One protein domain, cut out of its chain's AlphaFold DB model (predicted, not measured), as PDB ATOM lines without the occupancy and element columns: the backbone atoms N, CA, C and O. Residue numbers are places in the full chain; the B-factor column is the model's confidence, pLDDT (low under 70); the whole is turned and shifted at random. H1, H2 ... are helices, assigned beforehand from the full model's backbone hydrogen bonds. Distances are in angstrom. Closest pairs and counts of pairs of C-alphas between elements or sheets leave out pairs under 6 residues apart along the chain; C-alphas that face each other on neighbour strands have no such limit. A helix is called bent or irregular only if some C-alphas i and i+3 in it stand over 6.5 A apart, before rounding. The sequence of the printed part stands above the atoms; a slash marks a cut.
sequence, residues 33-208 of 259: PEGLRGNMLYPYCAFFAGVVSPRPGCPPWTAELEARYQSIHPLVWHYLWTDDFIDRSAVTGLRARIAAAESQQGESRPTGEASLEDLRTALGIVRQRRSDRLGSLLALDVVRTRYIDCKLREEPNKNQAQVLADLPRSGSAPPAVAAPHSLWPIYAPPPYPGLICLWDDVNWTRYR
ATOM      1  N   PRO A  33     289.222 254.111 269.085       93.69
ATOM      2  CA  PRO A  33     290.335 253.432 269.737       93.69
ATOM      3  C   PRO A  33     290.449 251.950 269.350       93.69
ATOM      4  O   PRO A  33     289.473 251.305 268.959       93.69
ATOM      5  N   GLU A  34     291.654 251.392 269.463       90.69
ATOM      6  CA  GLU A  34     291.926 249.997 269.101       90.69
ATOM      7  C   GLU A  34     291.130 249.001 269.951       90.69
ATOM      8  O   GLU A  34     290.540 248.074 269.392       90.69
ATOM      9  N   GLY A  35     291.041 249.216 271.268       91.00
ATOM     10  CA  GLY A  35     290.273 248.348 272.159       91.00
ATOM     11  C   GLY A  35     288.791 248.332 271.791       91.00
ATOM     12  O   GLY A  35     288.201 247.261 271.655       91.00
ATOM     13  N   LEU A  36     288.203 249.499 271.508       92.75
ATOM     14  CA  LEU A  36     286.835 249.587 270.985       92.75
ATOM     15  C   LEU A  36     286.670 248.780 269.684       92.75
ATOM     16  O   LEU A  36     285.770 247.943 269.583       92.75
ATOM     17  N   ARG A  37     287.547 248.985 268.696       92.62
ATOM     18  CA  ARG A  37     287.479 248.272 267.410       92.62
ATOM     19  C   ARG A  37     287.571 246.758 267.591       92.62
ATOM     20  O   ARG A  37     286.672 246.036 267.159       92.62
ATOM     21  N   GLY A  38     288.616 246.289 268.266       90.62
ATOM     22  CA  GLY A  38     288.912 244.867 268.422       90.62
ATOM     23  C   GLY A  38     287.934 244.123 269.333       90.62
ATOM     24  O   GLY A  38     287.558 242.993 269.027       90.62
ATOM     25  N   ASN A  39     287.483 244.748 270.422       88.88
ATOM     26  CA  ASN A  39     286.681 244.063 271.440       88.88
ATOM     27  C   ASN A  39     285.172 244.224 271.242       88.88
ATOM     28  O   ASN A  39     284.417 243.335 271.638       88.88
ATOM     29  N   MET A  40     284.725 245.333 270.644       90.31
ATOM     30  CA  MET A  40     283.303 245.697 270.597       90.31
ATOM     31  C   MET A  40     282.734 245.750 269.187       90.31
ATOM     32  O   MET A  40     281.542 245.503 269.020       90.31
ATOM     33  N   LEU A  41     283.552 246.058 268.177       93.06
ATOM     34  CA  LEU A  41     283.057 246.232 266.813       93.06
ATOM     35  C   LEU A  41     283.328 245.002 265.944       93.06
ATOM     36  O   LEU A  41     282.394 244.325 265.509       93.06
ATOM     37  N   TYR A  42     284.600 244.656 265.742       93.88
ATOM     38  CA  TYR A  42     285.017 243.594 264.821       93.88
ATOM     39  C   TYR A  42     284.364 242.230 265.080       93.88
ATOM     40  O   TYR A  42     283.919 241.621 264.103       93.88
ATOM     41  N   PRO A  43     284.188 241.758 266.334       93.56
ATOM     42  CA  PRO A  43     283.540 240.471 266.593       93.56
ATOM     43  C   PRO A  43     282.081 240.391 266.114       93.56
ATOM     44  O   PRO A  43     281.528 239.297 265.991       93.56
ATOM     45  N   TYR A  44     281.439 241.531 265.853       92.12
ATOM     46  CA  TYR A  44     280.054 241.612 265.395       92.12
ATOM     47  C   TYR A  44     279.929 241.999 263.914       92.12
ATOM     48  O   TYR A  44     278.817 242.027 263.379       92.12
ATOM     49  N   CYS A  45     281.050 242.213 263.225       91.56
ATOM     50  CA  CYS A  45     281.107 242.505 261.799       91.56
ATOM     51  C   CYS A  45     281.508 241.248 261.013       91.56
ATOM     52  O   CYS A  45     282.641 240.782 261.097       91.56
ATOM     53  N   ALA A  46     280.605 240.730 260.171       89.25
ATOM     54  CA  ALA A  46     280.845 239.505 259.395       89.25
ATOM     55  C   ALA A  46     282.094 239.571 258.493       89.25
ATOM     56  O   ALA A  46     282.721 238.551 258.224       89.25
ATOM     57  N   PHE A  47     282.480 240.773 258.054       88.69
ATOM     58  CA  PHE A  47     283.683 240.990 257.250       88.69
ATOM     59  C   PHE A  47     284.973 240.549 257.964       88.69
ATOM     60  O   PHE A  47     285.882 240.042 257.313       88.69
ATOM     61  N   PHE A  48     285.037 240.686 259.292       88.12
ATOM     62  CA  PHE A  48     286.219 240.362 260.095       88.12
ATOM     63  C   PHE A  48     286.195 238.946 260.683       88.12
ATOM     64  O   PHE A  48     287.107 238.589 261.421       88.12
ATOM     65  N   ALA A  49     285.217 238.105 260.330       86.69
ATOM     66  CA  ALA A  49     285.069 236.760 260.900       86.69
ATOM     67  C   ALA A  49     286.272 235.821 260.655       86.69
ATOM     68  O   ALA A  49     286.431 234.836 261.369       86.69
ATOM     69  N   GLY A  50     287.112 236.106 259.652       84.12
ATOM     70  CA  GLY A  50     288.363 235.377 259.397       84.12
ATOM     71  C   GLY A  50     289.588 235.917 260.146       84.12
ATOM     72  O   GLY A  50     290.652 235.313 260.065       84.12
ATOM     73  N   VAL A  51     289.453 237.053 260.836       85.25
ATOM     74  CA  VAL A  51     290.533 237.743 261.568       85.25
ATOM     75  C   VAL A  51     290.262 237.737 263.073       85.25
ATOM     76  O   VAL A  51     291.176 237.548 263.867       85.25
ATOM     77  N   VAL A  52     289.000 237.915 263.466       88.00
ATOM     78  CA  VAL A  52     288.548 237.942 264.859       88.00
ATOM     79  C   VAL A  52     287.422 236.931 265.030       88.00
ATOM     80  O   VAL A  52     286.527 236.841 264.190       88.00
ATOM     81  N   SER A  53     287.447 236.180 266.135       89.56
ATOM     82  CA  SER A  53     286.380 235.235 266.464       89.56
ATOM     83  C   SER A  53     285.038 235.966 266.606       89.56
ATOM     84  O   SER A  53     284.926 236.869 267.442       89.56
ATOM     85  N   PRO A  54     284.005 235.587 265.830       91.06
ATOM     86  CA  PRO A  54     282.690 236.198 265.951       91.06
ATOM     87  C   PRO A  54     282.099 235.988 267.347       91.06
ATOM     88  O   PRO A  54     282.162 234.884 267.891       91.06
ATOM     89  N   ARG A  55     281.473 237.025 267.911       88.56
ATOM     90  CA  ARG A  55     280.744 236.907 269.181       88.56
ATOM     91  C   ARG A  55     279.261 236.605 268.930       88.56
ATOM     92  O   ARG A  55     278.634 237.268 268.093       88.56
ATOM     93  N   PRO A  56     278.683 235.608 269.625       84.69
ATOM     94  CA  PRO A  56     277.258 235.330 269.540       84.69
ATOM     95  C   PRO A  56     276.443 236.414 270.260       84.69
ATOM     96  O   PRO A  56     276.944 237.130 271.126       84.69
ATOM     97  N   GLY A  57     275.161 236.511 269.908       87.25
ATOM     98  CA  GLY A  57     274.219 237.414 270.562       87.25
ATOM     99  C   GLY A  57     274.304 238.865 270.091       87.25
ATOM    100  O   GLY A  57     274.668 239.158 268.943       87.25
ATOM    101  N   CYS A  58     273.887 239.757 270.986       89.69
ATOM    102  CA  CYS A  58     273.714 241.173 270.708       89.69
ATOM    103  C   CYS A  58     274.963 241.962 271.104       89.69
ATOM    104  O   CYS A  58     275.517 241.709 272.177       89.69
ATOM    105  N   PRO A  59     275.422 242.902 270.259       91.88
ATOM    106  CA  PRO A  59     276.536 243.761 270.621       91.88
ATOM    107  C   PRO A  59     276.227 244.556 271.894       91.88
ATOM    108  O   PRO A  59     275.080 244.977 272.069       91.88
ATOM    109  N   PRO A  60     277.209 244.809 272.770       87.62
ATOM    110  CA  PRO A  60     276.987 245.660 273.925       87.62
ATOM    111  C   PRO A  60     276.985 247.119 273.454       87.62
ATOM    112  O   PRO A  60     278.033 247.714 273.220       87.62
ATOM    113  N   TRP A  61     275.797 247.689 273.261       91.69
ATOM    114  CA  TRP A  61     275.624 249.098 272.914       91.69
ATOM    115  C   TRP A  61     275.257 249.892 274.164       91.69
ATOM    116  O   TRP A  61     274.348 249.508 274.898       91.69
ATOM    117  N   THR A  62     275.971 250.983 274.432       90.06
ATOM    118  CA  THR A  62     275.802 251.784 275.653       90.06
ATOM    119  C   THR A  62     275.245 253.167 275.332       90.06
ATOM    120  O   THR A  62     275.367 253.656 274.209       90.06
ATOM    121  N   ALA A  63     274.671 253.836 276.338       89.19
ATOM    122  CA  ALA A  63     274.228 255.225 276.200       89.19
ATOM    123  C   ALA A  63     275.383 256.177 275.828       89.19
ATOM    124  O   ALA A  63     275.174 257.136 275.091       89.19
ATOM    125  N   GLU A  64     276.606 255.901 276.296       89.56
ATOM    126  CA  GLU A  64     277.792 256.687 275.940       89.56
ATOM    127  C   GLU A  64     278.156 256.527 274.457       89.56
ATOM    128  O   GLU A  64     278.376 257.526 273.770       89.56
ATOM    129  N   LEU A  65     278.166 255.290 273.942       91.62
ATOM    130  CA  LEU A  65     278.402 255.032 272.518       91.62
ATOM    131  C   LEU A  65     277.322 255.679 271.650       91.62
ATOM    132  O   LEU A  65     277.653 256.296 270.640       91.62
ATOM    133  N   GLU A  66     276.054 255.601 272.063       94.00
ATOM    134  CA  GLU A  66     274.953 256.256 271.354       94.00
ATOM    135  C   GLU A  66     275.111 257.781 271.338       94.00
ATOM    136  O   GLU A  66     274.973 258.395 270.284       94.00
ATOM    137  N   ALA A  67     275.466 258.404 272.466       91.81
ATOM    138  CA  ALA A  67     275.676 259.851 272.531       91.81
ATOM    139  C   ALA A  67     276.821 260.313 271.610       91.81
ATOM    140  O   ALA A  67     276.711 261.337 270.932       91.81
ATOM    141  N   ARG A  68     277.916 259.545 271.541       93.06
ATOM    142  CA  ARG A  68     279.037 259.823 270.628       93.06
ATOM    143  C   ARG A  68     278.652 259.580 269.171       93.06
ATOM    144  O   ARG A  68     278.945 260.424 268.328       93.06
ATOM    145  N   TYR A  69     277.936 258.496 268.879       95.25
ATOM    146  CA  TYR A  69     277.388 258.216 267.550       95.25
ATOM    147  C   TYR A  69     276.500 259.373 267.064       95.25
ATOM    148  O   TYR A  69     276.653 259.836 265.936       95.25
ATOM    149  N   GLN A  70     275.640 259.909 267.934       95.44
ATOM    150  CA  GLN A  70     274.750 261.027 267.614       95.44
ATOM    151  C   GLN A  70     275.485 262.342 267.338       95.44
ATOM    152  O   GLN A  70     274.927 263.204 266.668       95.44
ATOM    153  N   SER A  71     276.728 262.517 267.797       96.50
ATOM    154  CA  SER A  71     277.520 263.710 267.462       96.50
ATOM    155  C   SER A  71     277.957 263.762 265.994       96.50
ATOM    156  O   SER A  71     278.211 264.846 265.468       96.50
ATOM    157  N   ILE A  72     277.992 262.615 265.309       97.12
ATOM    158  CA  ILE A  72     278.331 262.515 263.888       97.12
ATOM    159  C   ILE A  72     277.116 262.912 263.045       97.12
ATOM    160  O   ILE A  72     275.980 262.504 263.308       97.12
ATOM    161  N   HIS A  73     277.347 263.734 262.023       97.38
ATOM    162  CA  HIS A  73     276.285 264.158 261.121       97.38
ATOM    163  C   HIS A  73     275.719 262.965 260.317       97.38
ATOM    164  O   HIS A  73     276.499 262.206 259.738       97.38
ATOM    165  N   PRO A  74     274.385 262.803 260.177       96.06
ATOM    166  CA  PRO A  74     273.788 261.617 259.548       96.06
ATOM    167  C   PRO A  74     274.239 261.330 258.108       96.06
ATOM    168  O   PRO A  74     274.359 260.173 257.714       96.06
ATOM    169  N   LEU A  75     274.527 262.372 257.318       96.69
ATOM    170  CA  LEU A  75     275.026 262.203 255.943       96.69
ATOM    171  C   LEU A  75     276.392 261.505 255.860       96.69
ATOM    172  O   LEU A  75     276.689 260.902 254.834       96.69
ATOM    173  N   VAL A  76     277.196 261.517 256.925       96.75
ATOM    174  CA  VAL A  76     278.454 260.757 256.976       96.75
ATOM    175  C   VAL A  76     278.167 259.267 256.804       96.75
ATOM    176  O   VAL A  76     278.788 258.605 255.975       96.75
ATOM    177  N   TRP A  77     277.163 258.752 257.519       96.19
ATOM    178  CA  TRP A  77     276.730 257.358 257.402       96.19
ATOM    179  C   TRP A  77     276.223 257.044 255.999       96.19
ATOM    180  O   TRP A  77     276.550 255.994 255.453       96.19
ATOM    181  N   HIS A  78     275.480 257.972 255.392       95.50
ATOM    182  CA  HIS A  78     274.996 257.822 254.024       95.50
ATOM    183  C   HIS A  78     276.146 257.653 253.017       95.50
ATOM    184  O   HIS A  78     276.112 256.712 252.221       95.50
ATOM    185  N   TYR A  79     277.179 258.501 253.078       95.44
ATOM    186  CA  TYR A  79     278.353 258.380 252.207       95.44
ATOM    187  C   TYR A  79     279.090 257.056 252.419       95.44
ATOM    188  O   TYR A  79     279.324 256.319 251.463       95.44
ATOM    189  N   LEU A  80     279.383 256.705 253.675       95.75
ATOM    190  CA  LEU A  80     280.103 255.472 254.001       95.75
ATOM    191  C   LEU A  80     279.353 254.215 253.530       95.75
ATOM    192  O   LEU A  80     279.971 253.299 252.983       95.75
ATOM    193  N   TRP A  81     278.031 254.163 253.707       95.75
ATOM    194  CA  TRP A  81     277.212 253.042 253.239       95.75
ATOM    195  C   TRP A  81     277.103 252.970 251.723       95.75
ATOM    196  O   TRP A  81     277.137 251.870 251.166       95.75
ATOM    197  N   THR A  82     276.970 254.119 251.063       96.19
ATOM    198  CA  THR A  82     276.896 254.196 249.601       96.19
ATOM    199  C   THR A  82     278.184 253.664 248.986       96.19
ATOM    200  O   THR A  82     278.141 252.768 248.142       96.19
ATOM    201  N   ASP A  83     279.330 254.118 249.489       96.31
ATOM    202  CA  ASP A  83     280.629 253.660 249.011       96.31
ATOM    203  C   ASP A  83     280.872 252.168 249.329       96.31
ATOM    204  O   ASP A  83     281.378 251.435 248.478       96.31
ATOM    205  N   ASP A  84     280.472 251.657 250.507       96.12
ATOM    206  CA  ASP A  84     280.555 250.208 250.783       96.12
ATOM    207  C   ASP A  84     279.638 249.384 249.872       96.12
ATOM    208  O   ASP A  84     280.021 248.295 249.441       96.12
ATOM    209  N   PHE A  85     278.439 249.874 249.553       95.75
ATOM    210  CA  PHE A  85     277.532 249.199 248.628       95.75
ATOM    211  C   PHE A  85     278.122 249.109 247.213       95.75
ATOM    212  O   PHE A  85     278.097 248.033 246.600       95.75
ATOM    213  N   ILE A  86     278.690 250.211 246.716       96.31
ATOM    214  CA  ILE A  86     279.396 250.260 245.431       96.31
ATOM    215  C   ILE A  86     280.549 249.249 245.436       96.31
ATOM    216  O   ILE A  86     280.635 248.396 244.547       96.31
ATOM    217  N   ASP A  87     281.373 249.259 246.484       96.44
ATOM    218  CA  ASP A  87     282.509 248.348 246.602       96.44
ATOM    219  C   ASP A  87     282.087 246.875 246.716       96.44
ATOM    220  O   ASP A  87     282.716 245.995 246.125       96.44
ATOM    221  N   ARG A  88     281.003 246.562 247.440       95.31
ATOM    222  CA  ARG A  88     280.439 245.198 247.510       95.31
ATOM    223  C   ARG A  88     280.026 244.682 246.138       95.31
ATOM    224  O   ARG A  88     280.291 243.521 245.803       95.31
ATOM    225  N   SER A  89     279.392 245.547 245.359       96.12
ATOM    226  CA  SER A  89     278.949 245.228 244.005       96.12
ATOM    227  C   SER A  89     280.156 244.994 243.094       96.12
ATOM    228  O   SER A  89     280.222 243.969 242.410       96.12
ATOM    229  N   ALA A  90     281.172 245.857 243.178       96.75
ATOM    230  CA  ALA A  90     282.420 245.713 242.432       96.75
ATOM    231  C   ALA A  90     283.185 244.429 242.791       96.75
ATOM    232  O   ALA A  90     283.634 243.722 241.892       96.75
ATOM    233  N   VAL A  91     283.271 244.053 244.073       97.19
ATOM    234  CA  VAL A  91     283.890 242.780 244.497       97.19
ATOM    235  C   VAL A  91     283.204 241.581 243.845       97.19
ATOM    236  O   VAL A  91     283.880 240.663 243.377       97.19
ATOM    237  N   THR A  92     281.870 241.576 243.810       97.00
ATOM    238  CA  THR A  92     281.098 240.495 243.181       97.00
ATOM    239  C   THR A  92     281.370 240.433 241.677       97.00
ATOM    240  O   THR A  92     281.690 239.365 241.157       97.00
ATOM    241  N   GLY A  93     281.331 241.581 240.995       96.06
ATOM    242  CA  GLY A  93     281.605 241.673 239.559       96.06
ATOM    243  C   GLY A  93     283.034 241.270 239.184       96.06
ATOM    244  O   GLY A  93     283.233 240.501 238.246       96.06
ATOM    245  N   LEU A  94     284.036 241.725 239.941       96.56
ATOM    246  CA  LEU A  94     285.441 241.376 239.712       96.56
ATOM    247  C   LEU A  94     285.686 239.877 239.909       96.56
ATOM    248  O   LEU A  94     286.354 239.264 239.082       96.56
ATOM    249  N   ARG A  95     285.095 239.256 240.939       97.00
ATOM    250  CA  ARG A  95     285.181 237.798 241.140       97.00
ATOM    251  C   ARG A  95     284.580 237.012 239.979       97.00
ATOM    252  O   ARG A  95     285.198 236.055 239.527       97.00
ATOM    253  N   ALA A  96     283.415 237.424 239.481       95.25
ATOM    254  CA  ALA A  96     282.784 236.777 238.333       95.25
ATOM    255  C   ALA A  96     283.658 236.885 237.071       95.25
ATOM    256  O   ALA A  96     283.857 235.894 236.371       95.25
ATOM    257  N   ARG A  97     284.243 238.064 236.818       93.12
ATOM    258  CA  ARG A  97     285.161 238.291 235.688       93.12
ATOM    259  C   ARG A  97     286.452 237.482 235.807       93.12
ATOM    260  O   ARG A  97     286.909 236.942 234.808       93.12
ATOM    261  N   ILE A  98     287.015 237.363 237.011       93.81
ATOM    262  CA  ILE A  98     288.186 236.510 237.279       93.81
ATOM    263  C   ILE A  98     287.857 235.047 236.967       93.81
ATOM    264  O   ILE A  98     288.584 234.422 236.206       93.81
ATOM    265  N   ALA A  99     286.738 234.527 237.481       93.06
ATOM    266  CA  ALA A  99     286.331 233.142 237.245       93.06
ATOM    267  C   ALA A  99     286.090 232.842 235.753       93.06
ATOM    268  O   ALA A  99     286.485 231.787 235.255       93.06
ATOM    269  N   ALA A 100     285.482 233.781 235.020       90.19
ATOM    270  CA  ALA A 100     285.290 233.667 233.576       90.19
ATOM    271  C   ALA A 100     286.629 233.659 232.820       90.19
ATOM    272  O   ALA A 100     286.861 232.778 231.996       90.19
ATOM    273  N   ALA A 101     287.536 234.582 233.150       88.50
ATOM    274  CA  ALA A 101     288.858 234.664 232.531       88.50
ATOM    275  C   ALA A 101     289.738 233.434 232.831       88.50
ATOM    276  O   ALA A 101     290.518 233.016 231.979       88.50
ATOM    277  N   GLU A 102     289.613 232.834 234.017       90.50
ATOM    278  CA  GLU A 102     290.294 231.581 234.371       90.50
ATOM    279  C   GLU A 102     289.724 230.382 233.605       90.50
ATOM    280  O   GLU A 102     290.477 229.508 233.185       90.50
ATOM    281  N   SER A 103     288.411 230.372 233.358       86.25
ATOM    282  CA  SER A 103     287.738 229.304 232.605       86.25
ATOM    283  C   SER A 103     288.042 229.343 231.100       86.25
ATOM    284  O   SER A 103     287.910 228.329 230.426       86.25
ATOM    285  N   GLN A 104     288.468 230.497 230.580       80.25
ATOM    286  CA  GLN A 104     288.834 230.719 229.174       80.25
ATOM    287  C   GLN A 104     290.343 230.583 228.905       80.25
ATOM    288  O   GLN A 104     290.817 230.977 227.837       80.25
ATOM    289  N   GLN A 105     291.128 230.047 229.851       65.94
ATOM    290  CA  GLN A 105     292.565 229.827 229.654       65.94
ATOM    291  C   GLN A 105     292.820 228.882 228.465       65.94
ATOM    292  O   GLN A 105     292.722 227.664 228.589       65.94
ATOM    293  N   GLY A 106     293.158 229.459 227.307       58.34
ATOM    294  CA  GLY A 106     293.423 228.745 226.052       58.34
ATOM    295  C   GLY A 106     292.706 229.331 224.831       58.34
ATOM    296  O   GLY A 106     293.130 229.076 223.707       58.34
ATOM    297  N   GLU A 107     291.675 230.154 225.035       63.94
ATOM    298  CA  GLU A 107     290.964 230.860 223.965       63.94
ATOM    299  C   GLU A 107     291.478 232.301 223.829       63.94
ATOM    300  O   GLU A 107     291.853 232.950 224.811       63.94
ATOM    301  N   SER A 108     291.530 232.818 222.598       61.00
ATOM    302  CA  SER A 108     291.931 234.206 222.342       61.00
ATOM    303  C   SER A 108     290.958 235.164 223.031       61.00
ATOM    304  O   SER A 108     289.821 235.314 222.582       61.00
ATOM    305  N   ARG A 109     291.402 235.831 224.107       64.50
ATOM    306  CA  ARG A 109     290.587 236.848 224.785       64.50
ATOM    307  C   ARG A 109     290.216 237.982 223.827       64.50
ATOM    308  O   ARG A 109     291.058 238.394 223.021       64.50
ATOM    309  N   PRO A 110     288.994 238.529 223.940       65.19
ATOM    310  CA  PRO A 110     288.596 239.712 223.195       65.19
ATOM    311  C   PRO A 110     289.599 240.855 223.390       65.19
ATOM    312  O   PRO A 110     290.016 241.169 224.508       65.19
ATOM    313  N   THR A 111     289.984 241.503 222.294       61.66
ATOM    314  CA  THR A 111     290.865 242.673 222.327       61.66
ATOM    315  C   THR A 111     290.197 243.805 223.119       61.66
ATOM    316  O   THR A 111     289.076 244.197 222.804       61.66
ATOM    317  N   GLY A 112     290.878 244.333 224.143       67.88
ATOM    318  CA  GLY A 112     290.374 245.418 225.004       67.88
ATOM    319  C   GLY A 112     289.886 244.980 226.391       67.88
ATOM    320  O   GLY A 112     289.543 245.827 227.214       67.88
ATOM    321  N   GLU A 113     289.886 243.681 226.692       78.19
ATOM    322  CA  GLU A 113     289.531 243.192 228.023       78.19
ATOM    323  C   GLU A 113     290.680 243.367 229.036       78.19
ATOM    324  O   GLU A 113     291.844 243.131 228.716       78.19
ATOM    325  N   ALA A 114     290.359 243.762 230.275       83.00
ATOM    326  CA  ALA A 114     291.346 243.904 231.352       83.00
ATOM    327  C   ALA A 114     292.085 242.586 231.623       83.00
ATOM    328  O   ALA A 114     291.439 241.540 231.710       83.00
ATOM    329  N   SER A 115     293.404 242.609 231.827       87.88
ATOM    330  CA  SER A 115     294.148 241.374 232.091       87.88
ATOM    331  C   SER A 115     293.670 240.689 233.383       87.88
ATOM    332  O   SER A 115     293.060 241.308 234.257       87.88
ATOM    333  N   LEU A 116     293.921 239.380 233.518       89.81
ATOM    334  CA  LEU A 116     293.596 238.651 234.756       89.81
ATOM    335  C   LEU A 116     294.290 239.285 235.974       89.81
ATOM    336  O   LEU A 116     293.722 239.313 237.065       89.81
ATOM    337  N   GLU A 117     295.488 239.832 235.767       91.19
ATOM    338  CA  GLU A 117     296.251 240.516 236.806       91.19
ATOM    339  C   GLU A 117     295.641 241.870 237.183       91.19
ATOM    340  O   GLU A 117     295.513 242.168 238.370       91.19
ATOM    341  N   ASP A 118     295.161 242.647 236.206       92.69
ATOM    342  CA  ASP A 118     294.449 243.904 236.475       92.69
ATOM    343  C   ASP A 118     293.174 243.651 237.289       92.69
ATOM    344  O   ASP A 118     292.882 244.377 238.240       92.69
ATOM    345  N   LEU A 119     292.430 242.586 236.963       94.31
ATOM    346  CA  LEU A 119     291.225 242.194 237.701       94.31
ATOM    347  C   LEU A 119     291.536 241.807 239.151       94.31
ATOM    348  O   LEU A 119     290.818 242.216 240.067       94.31
ATOM    349  N   ARG A 120     292.599 241.023 239.376       95.81
ATOM    350  CA  ARG A 120     293.040 240.622 240.721       95.81
ATOM    351  C   ARG A 120     293.551 241.813 241.525       95.81
ATOM    352  O   ARG A 120     293.196 241.942 242.696       95.81
ATOM    353  N   THR A 121     294.303 242.703 240.886       96.50
ATOM    354  CA  THR A 121     294.797 243.941 241.496       96.50
ATOM    355  C   THR A 121     293.638 244.842 241.911       96.50
ATOM    356  O   THR A 121     293.550 245.236 243.075       96.50
ATOM    357  N   ALA A 122     292.682 245.094 241.011       96.69
ATOM    358  CA  ALA A 122     291.477 245.862 241.318       96.69
ATOM    359  C   ALA A 122     290.659 245.217 242.450       96.69
ATOM    360  O   ALA A 122     290.205 245.912 243.360       96.69
ATOM    361  N   LEU A 123     290.520 243.885 242.456       97.50
ATOM    362  CA  LEU A 123     289.847 243.166 243.542       97.50
ATOM    363  C   LEU A 123     290.559 243.378 244.884       97.50
ATOM    364  O   LEU A 123     289.887 243.568 245.899       97.50
ATOM    365  N   GLY A 124     291.893 243.348 244.897       96.94
ATOM    366  CA  GLY A 124     292.708 243.646 246.074       96.94
ATOM    367  C   GLY A 124     292.452 245.056 246.604       96.94
ATOM    368  O   GLY A 124     292.107 245.205 247.776       96.94
ATOM    369  N   ILE A 125     292.517 246.064 245.728       96.31
ATOM    370  CA  ILE A 125     292.274 247.477 246.067       96.31
ATOM    371  C   ILE A 125     290.881 247.658 246.680       96.31
ATOM    372  O   ILE A 125     290.753 248.187 247.783       96.31
ATOM    373  N   VAL A 126     289.833 247.171 246.008       96.69
ATOM    374  CA  VAL A 126     288.453 247.330 246.487       96.69
ATOM    375  C   VAL A 126     288.246 246.592 247.813       96.69
ATOM    376  O   VAL A 126     287.604 247.116 248.721       96.69
ATOM    377  N   ARG A 127     288.808 245.387 247.985       95.56
ATOM    378  CA  ARG A 127     288.712 244.654 249.261       95.56
ATOM    379  C   ARG A 127     289.431 245.371 250.401       95.56
ATOM    380  O   ARG A 127     288.877 245.397 251.500       95.56
ATOM    381  N   GLN A 128     290.614 245.926 250.147       95.00
ATOM    382  CA  GLN A 128     291.361 246.683 251.147       95.00
ATOM    383  C   GLN A 128     290.589 247.939 251.548       95.00
ATOM    384  O   GLN A 128     290.301 248.113 252.725       95.00
ATOM    385  N   ARG A 129     290.102 248.713 250.572       94.56
ATOM    386  CA  ARG A 129     289.278 249.905 250.815       94.56
ATOM    387  C   ARG A 129     288.044 249.604 251.670       94.56
ATOM    388  O   ARG A 129     287.719 250.353 252.587       94.56
ATOM    389  N   ARG A 130     287.367 248.475 251.427       94.62
ATOM    390  CA  ARG A 130     286.261 248.021 252.292       94.62
ATOM    391  C   ARG A 130     286.715 247.676 253.704       94.62
ATOM    392  O   ARG A 130     286.017 248.018 254.655       94.62
ATOM    393  N   SER A 131     287.852 246.992 253.830       93.31
ATOM    394  CA  SER A 131     288.454 246.679 255.126       93.31
ATOM    395  C   SER A 131     288.763 247.948 255.907       93.31
ATOM    396  O   SER A 131     288.408 248.021 257.075       93.31
ATOM    397  N   ASP A 132     289.346 248.957 255.262       93.38
ATOM    398  CA  ASP A 132     289.687 250.236 255.887       93.38
ATOM    399  C   ASP A 132     288.422 250.994 256.298       93.38
ATOM    400  O   ASP A 132     288.314 251.468 257.429       93.38
ATOM    401  N   ARG A 133     287.395 251.020 255.436       93.75
ATOM    402  CA  ARG A 133     286.112 251.664 255.748       93.75
ATOM    403  C   ARG A 133     285.429 251.021 256.951       93.75
ATOM    404  O   ARG A 133     284.993 251.734 257.851       93.75
ATOM    405  N   LEU A 134     285.378 249.691 257.002       92.12
ATOM    406  CA  LEU A 134     284.866 248.954 258.160       92.12
ATOM    407  C   LEU A 134     285.805 249.048 259.372       92.12
ATOM    408  O   LEU A 134     285.337 249.013 260.498       92.12
ATOM    409  N   GLY A 135     287.110 249.200 259.168       89.31
ATOM    410  CA  GLY A 135     288.081 249.469 260.231       89.31
ATOM    411  C   GLY A 135     287.971 250.881 260.818       89.31
ATOM    412  O   GLY A 135     288.526 251.146 261.884       89.31
ATOM    413  N   SER A 136     287.249 251.763 260.125       89.12
ATOM    414  CA  SER A 136     286.923 253.131 260.522       89.12
ATOM    415  C   SER A 136     285.479 253.227 261.053       89.12
ATOM    416  O   SER A 136     284.920 252.262 261.578       89.12
ATOM    417  N   LEU A 137     284.850 254.396 260.921       92.94
ATOM    418  CA  LEU A 137     283.521 254.707 261.447       92.94
ATOM    419  C   LEU A 137     282.415 253.735 261.016       92.94
ATOM    420  O   LEU A 137     281.484 253.525 261.789       92.94
ATOM    421  N   LEU A 138     282.485 253.115 259.833       94.75
ATOM    422  CA  LEU A 138     281.368 252.305 259.331       94.75
ATOM    423  C   LEU A 138     281.056 251.089 260.220       94.75
ATOM    424  O   LEU A 138     279.885 250.743 260.369       94.75
ATOM    425  N   ALA A 139     282.052 250.456 260.857       93.62
ATOM    426  CA  ALA A 139     281.757 249.344 261.767       93.62
ATOM    427  C   ALA A 139     280.904 249.770 262.964       93.62
ATOM    428  O   ALA A 139     280.107 248.968 263.449       93.62
ATOM    429  N   LEU A 140     281.019 251.021 263.411       95.50
ATOM    430  CA  LEU A 140     280.195 251.544 264.493       95.50
ATOM    431  C   LEU A 140     278.703 251.497 264.123       95.50
ATOM    432  O   LEU A 140     277.890 251.017 264.909       95.50
ATOM    433  N   ASP A 141     278.352 251.928 262.909       96.06
ATOM    434  CA  ASP A 141     276.967 251.924 262.430       96.06
ATOM    435  C   ASP A 141     276.430 250.506 262.168       96.06
ATOM    436  O   ASP A 141     275.301 250.179 262.544       96.06
ATOM    437  N   VAL A 142     277.268 249.623 261.612       95.44
ATOM    438  CA  VAL A 142     276.945 248.196 261.440       95.44
ATOM    439  C   VAL A 142     276.591 247.555 262.783       95.44
ATOM    440  O   VAL A 142     275.598 246.831 262.901       95.44
ATOM    441  N   VAL A 143     277.395 247.822 263.809       95.38
ATOM    442  CA  VAL A 143     277.227 247.253 265.151       95.38
ATOM    443  C   VAL A 143     276.000 247.839 265.842       95.38
ATOM    444  O   VAL A 143     275.218 247.086 266.426       95.38
ATOM    445  N   ARG A 144     275.777 249.151 265.717       96.25
ATOM    446  CA  ARG A 144     274.569 249.819 266.213       96.25
ATOM    447  C   ARG A 144     273.302 249.229 265.603       96.25
ATOM    448  O   ARG A 144     272.377 248.878 266.334       96.25
ATOM    449  N   THR A 145     273.268 249.079 264.281       95.81
ATOM    450  CA  THR A 145     272.138 248.479 263.558       95.81
ATOM    451  C   THR A 145     271.882 247.060 264.054       95.81
ATOM    452  O   THR A 145     270.764 246.723 264.432       95.81
ATOM    453  N   ARG A 146     272.942 246.255 264.193       95.56
ATOM    454  CA  ARG A 146     272.829 244.894 264.722       95.56
ATOM    455  C   ARG A 146     272.301 244.852 266.157       95.56
ATOM    456  O   ARG A 146     271.540 243.940 266.472       95.56
ATOM    457  N   TYR A 147     272.688 245.792 267.024       95.75
ATOM    458  CA  TYR A 147     272.122 245.922 268.373       95.75
ATOM    459  C   TYR A 147     270.618 246.215 268.327       95.75
ATOM    460  O   TYR A 147     269.846 245.529 268.999       95.75
ATOM    461  N   ILE A 148     270.202 247.175 267.500       96.12
ATOM    462  CA  ILE A 148     268.790 247.537 267.331       96.12
ATOM    463  C   ILE A 148     267.987 246.332 266.830       96.12
ATOM    464  O   ILE A 148     267.006 245.957 267.465       96.12
ATOM    465  N   ASP A 149     268.438 245.659 265.769       95.62
ATOM    466  CA  ASP A 149     267.774 244.471 265.210       95.62
ATOM    467  C   ASP A 149     267.667 243.329 266.224       95.62
ATOM    468  O   ASP A 149     266.722 242.544 266.239       95.62
ATOM    469  N   CYS A 150     268.674 243.199 267.081       94.56
ATOM    470  CA  CYS A 150     268.660 242.286 268.209       94.56
ATOM    471  C   CYS A 150     267.527 242.604 269.189       94.56
ATOM    472  O   CYS A 150     266.712 241.736 269.493       94.56
ATOM    473  N   LYS A 151     267.453 243.861 269.635       94.81
ATOM    474  CA  LYS A 151     266.465 244.316 270.613       94.81
ATOM    475  C   LYS A 151     265.046 244.297 270.066       94.81
ATOM    476  O   LYS A 151     264.135 243.906 270.779       94.81
ATOM    477  N   LEU A 152     264.860 244.625 268.791       95.69
ATOM    478  CA  LEU A 152     263.561 244.530 268.126       95.69
ATOM    479  C   LEU A 152     263.095 243.080 267.945       95.69
ATOM    480  O   LEU A 152     261.898 242.822 267.954       95.69
ATOM    481  N   ARG A 153     264.010 242.112 267.811       95.00
ATOM    482  CA  ARG A 153     263.639 240.685 267.813       95.00
ATOM    483  C   ARG A 153     263.218 240.194 269.196       95.00
ATOM    484  O   ARG A 153     262.320 239.364 269.282       95.00
ATOM    485  N   GLU A 154     263.865 240.684 270.249       93.00
ATOM    486  CA  GLU A 154     263.504 240.382 271.642       93.00
ATOM    487  C   GLU A 154     262.190 241.072 272.045       93.00
ATOM    488  O   GLU A 154     261.379 240.497 272.768       93.00
ATOM    489  N   GLU A 155     261.958 242.285 271.541       93.06
ATOM    490  CA  GLU A 155     260.833 243.143 271.912       93.06
ATOM    491  C   GLU A 155     260.144 243.746 270.666       93.06
ATOM    492  O   GLU A 155     260.260 244.949 270.409       93.06
ATOM    493  N   PRO A 156     259.369 242.950 269.898       92.19
ATOM    494  CA  PRO A 156     258.825 243.362 268.592       92.19
ATOM    495  C   PRO A 156     257.847 244.539 268.620       92.19
ATOM    496  O   PRO A 156     257.569 245.139 267.586       92.19
ATOM    497  N   ASN A 157     257.308 244.868 269.795       95.19
ATOM    498  CA  ASN A 157     256.384 245.990 269.973       95.19
ATOM    499  C   ASN A 157     257.101 247.343 270.073       95.19
ATOM    500  O   ASN A 157     256.439 248.382 270.054       95.19
ATOM    501  N   LYS A 158     258.430 247.347 270.224       94.81
ATOM    502  CA  LYS A 158     259.222 248.575 270.261       94.81
ATOM    503  C   LYS A 158     259.595 249.022 268.854       94.81
ATOM    504  O   LYS A 158     259.700 248.228 267.928       94.81
ATOM    505  N   ASN A 159     259.841 250.316 268.707       95.38
ATOM    506  CA  ASN A 159     260.548 250.876 267.562       95.38
ATOM    507  C   ASN A 159     261.996 251.231 267.936       95.38
ATOM    508  O   ASN A 159     262.383 251.212 269.106       95.38
ATOM    509  N   GLN A 160     262.804 251.588 266.937       94.62
ATOM    510  CA  GLN A 160     264.211 251.944 267.134       94.62
ATOM    511  C   GLN A 160     264.410 253.079 268.152       94.62
ATOM    512  O   GLN A 160     265.322 253.005 268.973       94.62
ATOM    513  N   ALA A 161     263.570 254.117 268.127       94.00
ATOM    514  CA  ALA A 161     263.700 255.241 269.051       94.00
ATOM    515  C   ALA A 161     263.465 254.805 270.506       94.00
ATOM    516  O   ALA A 161     264.197 255.232 271.394       94.00
ATOM    517  N   GLN A 162     262.498 253.915 270.741       95.88
ATOM    518  CA  GLN A 162     262.242 253.333 272.061       95.88
ATOM    519  C   GLN A 162     263.414 252.462 272.527       95.88
ATOM    520  O   GLN A 162     263.907 252.659 273.630       95.88
ATOM    521  N   VAL A 163     263.935 251.582 271.660       94.75
ATOM    522  CA  VAL A 163     265.113 250.746 271.966       94.75
ATOM    523  C   VAL A 163     266.316 251.582 272.411       94.75
ATOM    524  O   VAL A 163     267.036 251.199 273.333       94.75
ATOM    525  N   LEU A 164     266.553 252.718 271.755       93.44
ATOM    526  CA  LEU A 164     267.670 253.606 272.079       93.44
ATOM    527  C   LEU A 164     267.393 254.475 273.312       93.44
ATOM    528  O   LEU A 164     268.320 254.782 274.058       93.44
ATOM    529  N   ALA A 165     266.135 254.848 273.556       90.69
ATOM    530  CA  ALA A 165     265.734 255.580 274.757       90.69
ATOM    531  C   ALA A 165     265.868 254.737 276.038       90.69
ATOM    532  O   ALA A 165     266.130 255.293 277.105       90.69
ATOM    533  N   ASP A 166     265.741 253.413 275.917       91.19
ATOM    534  CA  ASP A 166     265.863 252.456 277.021       91.19
ATOM    535  C   ASP A 166     267.313 252.101 277.378       91.19
ATOM    536  O   ASP A 166     267.549 251.319 278.304       91.19
ATOM    537  N   LEU A 167     268.303 252.653 276.662       88.56
ATOM    538  CA  LEU A 167     269.707 252.432 276.990       88.56
ATOM    539  C   LEU A 167     269.972 252.847 278.447       88.56
ATOM    540  O   LEU A 167     269.660 253.984 278.822       88.56
ATOM    541  N   PRO A 168     270.576 251.966 279.273       78.44
ATOM    542  CA  PRO A 168     270.893 252.298 280.650       78.44
ATOM    543  C   PRO A 168     271.727 253.574 280.693       78.44
ATOM    544  O   PRO A 168     272.817 253.647 280.118       78.44
ATOM    545  N   ARG A 169     271.210 254.600 281.371       68.94
ATOM    546  CA  ARG A 169     271.968 255.825 281.610       68.94
ATOM    547  C   ARG A 169     273.077 255.485 282.599       68.94
ATOM    548  O   ARG A 169     272.821 255.376 283.795       68.94
ATOM    549  N   SER A 170     274.301 255.308 282.110       61.12
ATOM    550  CA  SER A 170     275.470 255.276 282.987       61.12
ATOM    551  C   SER A 170     275.570 256.635 283.666       61.12
ATOM    552  O   SER A 170     275.942 257.617 283.030       61.12
ATOM    553  N   GLY A 171     275.226 256.706 284.953       56.28
ATOM    554  CA  GLY A 171     275.260 257.948 285.736       56.28
ATOM    555  C   GLY A 171     276.648 258.597 285.843       56.28
ATOM    556  O   GLY A 171     276.755 259.698 286.369       56.28
ATOM    557  N   SER A 172     277.697 257.934 285.350       60.38
ATOM    558  CA  SER A 172     279.093 258.379 285.371       60.38
ATOM    559  C   SER A 172     279.693 258.688 283.993       60.38
ATOM    560  O   SER A 172     280.839 259.132 283.941       60.38
ATOM    561  N   ALA A 173     278.981 258.451 282.884       65.75
ATOM    562  CA  ALA A 173     279.554 258.686 281.559       65.75
ATOM    563  C   ALA A 173     279.634 260.198 281.274       65.75
ATOM    564  O   ALA A 173     278.622 260.896 281.410       65.75
ATOM    565  N   PRO A 174     280.805 260.732 280.882       70.12
ATOM    566  CA  PRO A 174     280.922 262.138 280.537       70.12
ATOM    567  C   PRO A 174     280.061 262.446 279.301       70.12
ATOM    568  O   PRO A 174     279.998 261.631 278.373       70.12
ATOM    569  N   PRO A 175     279.410 263.620 279.245       75.75
ATOM    570  CA  PRO A 175     278.649 264.015 278.068       75.75
ATOM    571  C   PRO A 175     279.555 264.076 276.831       75.75
ATOM    572  O   PRO A 175     280.762 264.329 276.925       75.75
ATOM    573  N   ALA A 176     278.970 263.854 275.652       82.12
ATOM    574  CA  ALA A 176     279.690 264.023 274.398       82.12
ATOM    575  C   ALA A 176     280.207 265.468 274.280       82.12
ATOM    576  O   ALA A 176     279.481 266.425 274.534       82.12
ATOM    577  N   VAL A 177     281.478 265.614 273.893       88.75
ATOM    578  CA  VAL A 177     282.139 266.926 273.761       88.75
ATOM    579  C   VAL A 177     281.526 267.752 272.627       88.75
ATOM    580  O   VAL A 177     281.488 268.977 272.691       88.75
ATOM    581  N   ALA A 178     281.072 267.076 271.574       92.38
ATOM    582  CA  ALA A 178     280.440 267.688 270.419       92.38
ATOM    583  C   ALA A 178     278.916 267.685 270.567       92.38
ATOM    584  O   ALA A 178     278.334 266.730 271.084       92.38
ATOM    585  N   ALA A 179     278.274 268.737 270.057       93.56
ATOM    586  CA  ALA A 179     276.824 268.777 269.941       93.56
ATOM    587  C   ALA A 179     276.327 267.671 268.984       93.56
ATOM    588  O   ALA A 179     277.074 267.259 268.084       93.56
ATOM    589  N   PRO A 180     275.076 267.201 269.131       94.94
ATOM    590  CA  PRO A 180     274.478 266.275 268.179       94.94
ATOM    591  C   PRO A 180     274.622 266.776 266.739       94.94
ATOM    592  O   PRO A 180     274.401 267.952 266.456       94.94
ATOM    593  N   HIS A 181     275.012 265.872 265.846       96.56
ATOM    594  CA  HIS A 181     275.149 266.087 264.406       96.56
ATOM    595  C   HIS A 181     276.111 267.211 263.990       96.56
ATOM    596  O   HIS A 181     276.012 267.716 262.877       96.56
ATOM    597  N   SER A 182     277.052 267.596 264.856       96.75
ATOM    598  CA  SER A 182     277.995 268.689 264.580       96.75
ATOM    599  C   SER A 182     279.328 268.240 263.975       96.75
ATOM    600  O   SER A 182     280.052 269.075 263.436       96.75
ATOM    601  N   LEU A 183     279.669 266.948 264.042       97.06
ATOM    602  CA  LEU A 183     280.930 266.427 263.510       97.06
ATOM    603  C   LEU A 183     280.808 266.009 262.044       97.06
ATOM    604  O   LEU A 183     279.903 265.255 261.670       97.06
ATOM    605  N   TRP A 184     281.798 266.417 261.249       97.19
ATOM    606  CA  TRP A 184     281.997 266.026 259.856       97.19
ATOM    607  C   TRP A 184     283.390 265.388 259.662       97.19
ATOM    608  O   TRP A 184     284.317 266.023 259.155       97.19
ATOM    609  N   PRO A 185     283.575 264.129 260.105       95.56
ATOM    610  CA  PRO A 185     284.881 263.474 260.213       95.56
ATOM    611  C   PRO A 185     285.401 262.880 258.892       95.56
ATOM    612  O   PRO A 185     286.232 261.976 258.925       95.56
ATOM    613  N   ILE A 186     284.899 263.335 257.743       94.56
ATOM    614  CA  ILE A 186     285.240 262.811 256.414       94.56
ATOM    615  C   ILE A 186     285.732 263.931 255.500       94.56
ATOM    616  O   ILE A 186     285.327 265.084 255.648       94.56
ATOM    617  N   TYR A 187     286.560 263.586 254.515       90.88
ATOM    618  CA  TYR A 187     287.091 264.529 253.527       90.88
ATOM    619  C   TYR A 187     286.151 264.721 252.316       90.88
ATOM    620  O   TYR A 187     286.548 264.571 251.165       90.88
ATOM    621  N   ALA A 188     284.877 265.023 252.577       90.81
ATOM    622  CA  ALA A 188     283.872 265.363 251.561       90.81
ATOM    623  C   ALA A 188     283.276 266.747 251.862       90.81
ATOM    624  O   ALA A 188     283.227 267.096 253.034       90.81
ATOM    625  N   PRO A 189     282.787 267.538 250.889       91.81
ATOM    626  CA  PRO A 189     282.182 268.841 251.176       91.81
ATOM    627  C   PRO A 189     281.024 268.739 252.188       91.81
ATOM    628  O   PRO A 189     280.175 267.855 252.041       91.81
ATOM    629  N   PRO A 190     280.958 269.615 253.209       94.06
ATOM    630  CA  PRO A 190     279.896 269.555 254.199       94.06
ATOM    631  C   PRO A 190     278.586 270.084 253.590       94.06
ATOM    632  O   PRO A 190     278.614 270.961 252.723       94.06
ATOM    633  N   PRO A 191     277.420 269.607 254.051       93.75
ATOM    634  CA  PRO A 191     276.122 270.023 253.518       93.75
ATOM    635  C   PRO A 191     275.791 271.496 253.796       93.75
ATOM    636  O   PRO A 191     275.018 272.104 253.060       93.75
ATOM    637  N   TYR A 192     276.338 272.064 254.872       93.00
ATOM    638  CA  TYR A 192     276.149 273.455 255.275       93.00
ATOM    639  C   TYR A 192     277.333 273.926 256.140       93.00
ATOM    640  O   TYR A 192     278.033 273.098 256.732       93.00
ATOM    641  N   PRO A 193     277.582 275.246 256.219       91.25
ATOM    642  CA  PRO A 193     278.635 275.796 257.070       91.25
ATOM    643  C   PRO A 193     278.321 275.620 258.564       91.25
ATOM    644  O   PRO A 193     277.161 275.620 258.967       91.25
ATOM    645  N   GLY A 194     279.363 275.535 259.397       90.62
ATOM    646  CA  GLY A 194     279.239 275.455 260.862       90.62
ATOM    647  C   GLY A 194     279.397 274.051 261.456       90.62
ATOM    648  O   GLY A 194     279.319 273.900 262.673       90.62
ATOM    649  N   LEU A 195     279.647 273.039 260.622       95.88
ATOM    650  CA  LEU A 195     280.104 271.727 261.079       95.88
ATOM    651  C   LEU A 195     281.593 271.756 261.426       95.88
ATOM    652  O   LEU A 195     282.363 272.512 260.840       95.88
ATOM    653  N   ILE A 196     281.991 270.890 262.353       95.38
ATOM    654  CA  ILE A 196     283.387 270.670 262.732       95.38
ATOM    655  C   ILE A 196     283.981 269.693 261.718       95.38
ATOM    656  O   ILE A 196     283.680 268.495 261.770       95.38
ATOM    657  N   CYS A 197     284.766 270.208 260.776       94.81
ATOM    658  CA  CYS A 197     285.208 269.476 259.595       94.81
ATOM    659  C   CYS A 197     286.615 268.910 259.751       94.81
ATOM    660  O   CYS A 197     287.451 269.447 260.475       94.81
ATOM    661  N   LEU A 198     286.882 267.792 259.067       89.38
ATOM    662  CA  LEU A 198     288.151 267.065 259.176       89.38
ATOM    663  C   LEU A 198     289.378 267.922 258.849       89.38
ATOM    664  O   LEU A 198     290.408 267.775 259.498       89.38
ATOM    665  N   TRP A 199     289.251 268.794 257.850       85.12
ATOM    666  CA  TRP A 199     290.308 269.686 257.370       85.12
ATOM    667  C   TRP A 199     290.435 270.986 258.173       85.12
ATOM    668  O   TRP A 199     291.256 271.830 257.820       85.12
ATOM    669  N   ASP A 200     289.623 271.183 259.210       83.19
ATOM    670  CA  ASP A 200     289.827 272.292 260.135       83.19
ATOM    671  C   ASP A 200     291.023 271.959 261.054       83.19
ATOM    672  O   ASP A 200     291.269 270.784 261.342       83.19
ATOM    673  N   ASP A 201     291.741 272.971 261.563       84.38
ATOM    674  CA  ASP A 201     292.824 272.827 262.561       84.38
ATOM    675  C   ASP A 201     292.265 272.401 263.939       84.38
ATOM    676  O   ASP A 201     292.354 273.093 264.957       84.38
ATOM    677  N   VAL A 202     291.613 271.243 263.968       87.88
ATOM    678  CA  VAL A 202     290.832 270.717 265.077       87.88
ATOM    679  C   VAL A 202     291.566 269.535 265.695       87.88
ATOM    680  O   VAL A 202     291.933 268.568 265.031       87.88
ATOM    681  N   ASN A 203     291.723 269.570 267.019       90.00
ATOM    682  CA  ASN A 203     292.232 268.424 267.766       90.00
ATOM    683  C   ASN A 203     291.166 267.315 267.847       90.00
ATOM    684  O   ASN A 203     290.350 267.286 268.774       90.00
ATOM    685  N   TRP A 204     291.197 266.390 266.888       91.88
ATOM    686  CA  TRP A 204     290.266 265.263 266.780       91.88
ATOM    687  C   TRP A 204     290.321 264.278 267.951       91.88
ATOM    688  O   TRP A 204     289.329 263.604 268.234       91.88
ATOM    689  N   THR A 205     291.424 264.238 268.705       90.75
ATOM    690  CA  THR A 205     291.583 263.345 269.861       90.75
ATOM    691  C   THR A 205     290.516 263.597 270.932       90.75
ATOM    692  O   THR A 205     290.090 262.659 271.602       90.75
ATOM    693  N   ARG A 206     290.006 264.834 271.052       91.00
ATOM    694  CA  ARG A 206     288.950 265.187 272.021       91.00
ATOM    695  C   ARG A 206     287.580 264.574 271.702       91.00
ATOM    696  O   ARG A 206     286.718 264.501 272.577       91.00
ATOM    697  N   TYR A 207     287.370 264.155 270.456       93.25
ATOM    698  CA  TYR A 207     286.120 263.546 269.997       93.25
ATOM    699  C   TYR A 207     286.183 262.028 269.914       93.25
ATOM    700  O   TYR A 207     285.180 261.415 269.550       93.25
ATOM    701  N   ARG A 208     287.324 261.419 270.258       92.50
ATOM    702  CA  ARG A 208     287.450 259.964 270.277       92.50
ATOM    703  C   ARG A 208     286.364 259.326 271.139       92.50
ATOM    704  O   ARG A 208     285.924 259.879 272.152       92.50
TER     705      ARG A 208
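This is residues 33 to 208 of the 259 residues of an uncharacterized protein of Rhodosporidium toruloides (strain NP11) (UniProt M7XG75). A long helical hairpin, H3 with H4a, reaches from a loose head where H4b meets H1 and H5. The printed part has 176 residues with six named helices, all helix. It is loose, with a radius of gyration of the C-alphas of 20.3 A and spans of 69 by 42 by 30 A.

H4, residues 116 to 154, one helix by its hydrogen bonds, is bent: arms H4a, to 135, and H4b, from 138, stand at 65 degrees. H3, residues 74 to 103, and H4a form a hairpin, closest C-alphas Asp 87 and Val 126, 6.0 A. H1, residues 34 to 44, touches H4b, closest C-alphas Leu 41 and Ala 139, 6.1 A. Every O i to N i+4 pair is within hydrogen-bond range in H3, H4a and H4b, and 4 of 7 in H1.

H3 runs 44.3 A from C-alpha 74 at (273.788, 261.617, 259.548), H4b 24.8 A to C-alpha 154 at (263.504, 240.382, 271.642). H1 is only just irregular: C-alphas 39 and 42 are 6.8 A apart. H2, H5 and H6 are residues 63 to 71, 160 to 165 and 204 to 207.

The printed part has no cut; the H5 to H6 link, among others, is long. Residues 105 to 112 and 169 to 173 have pLDDT under 70.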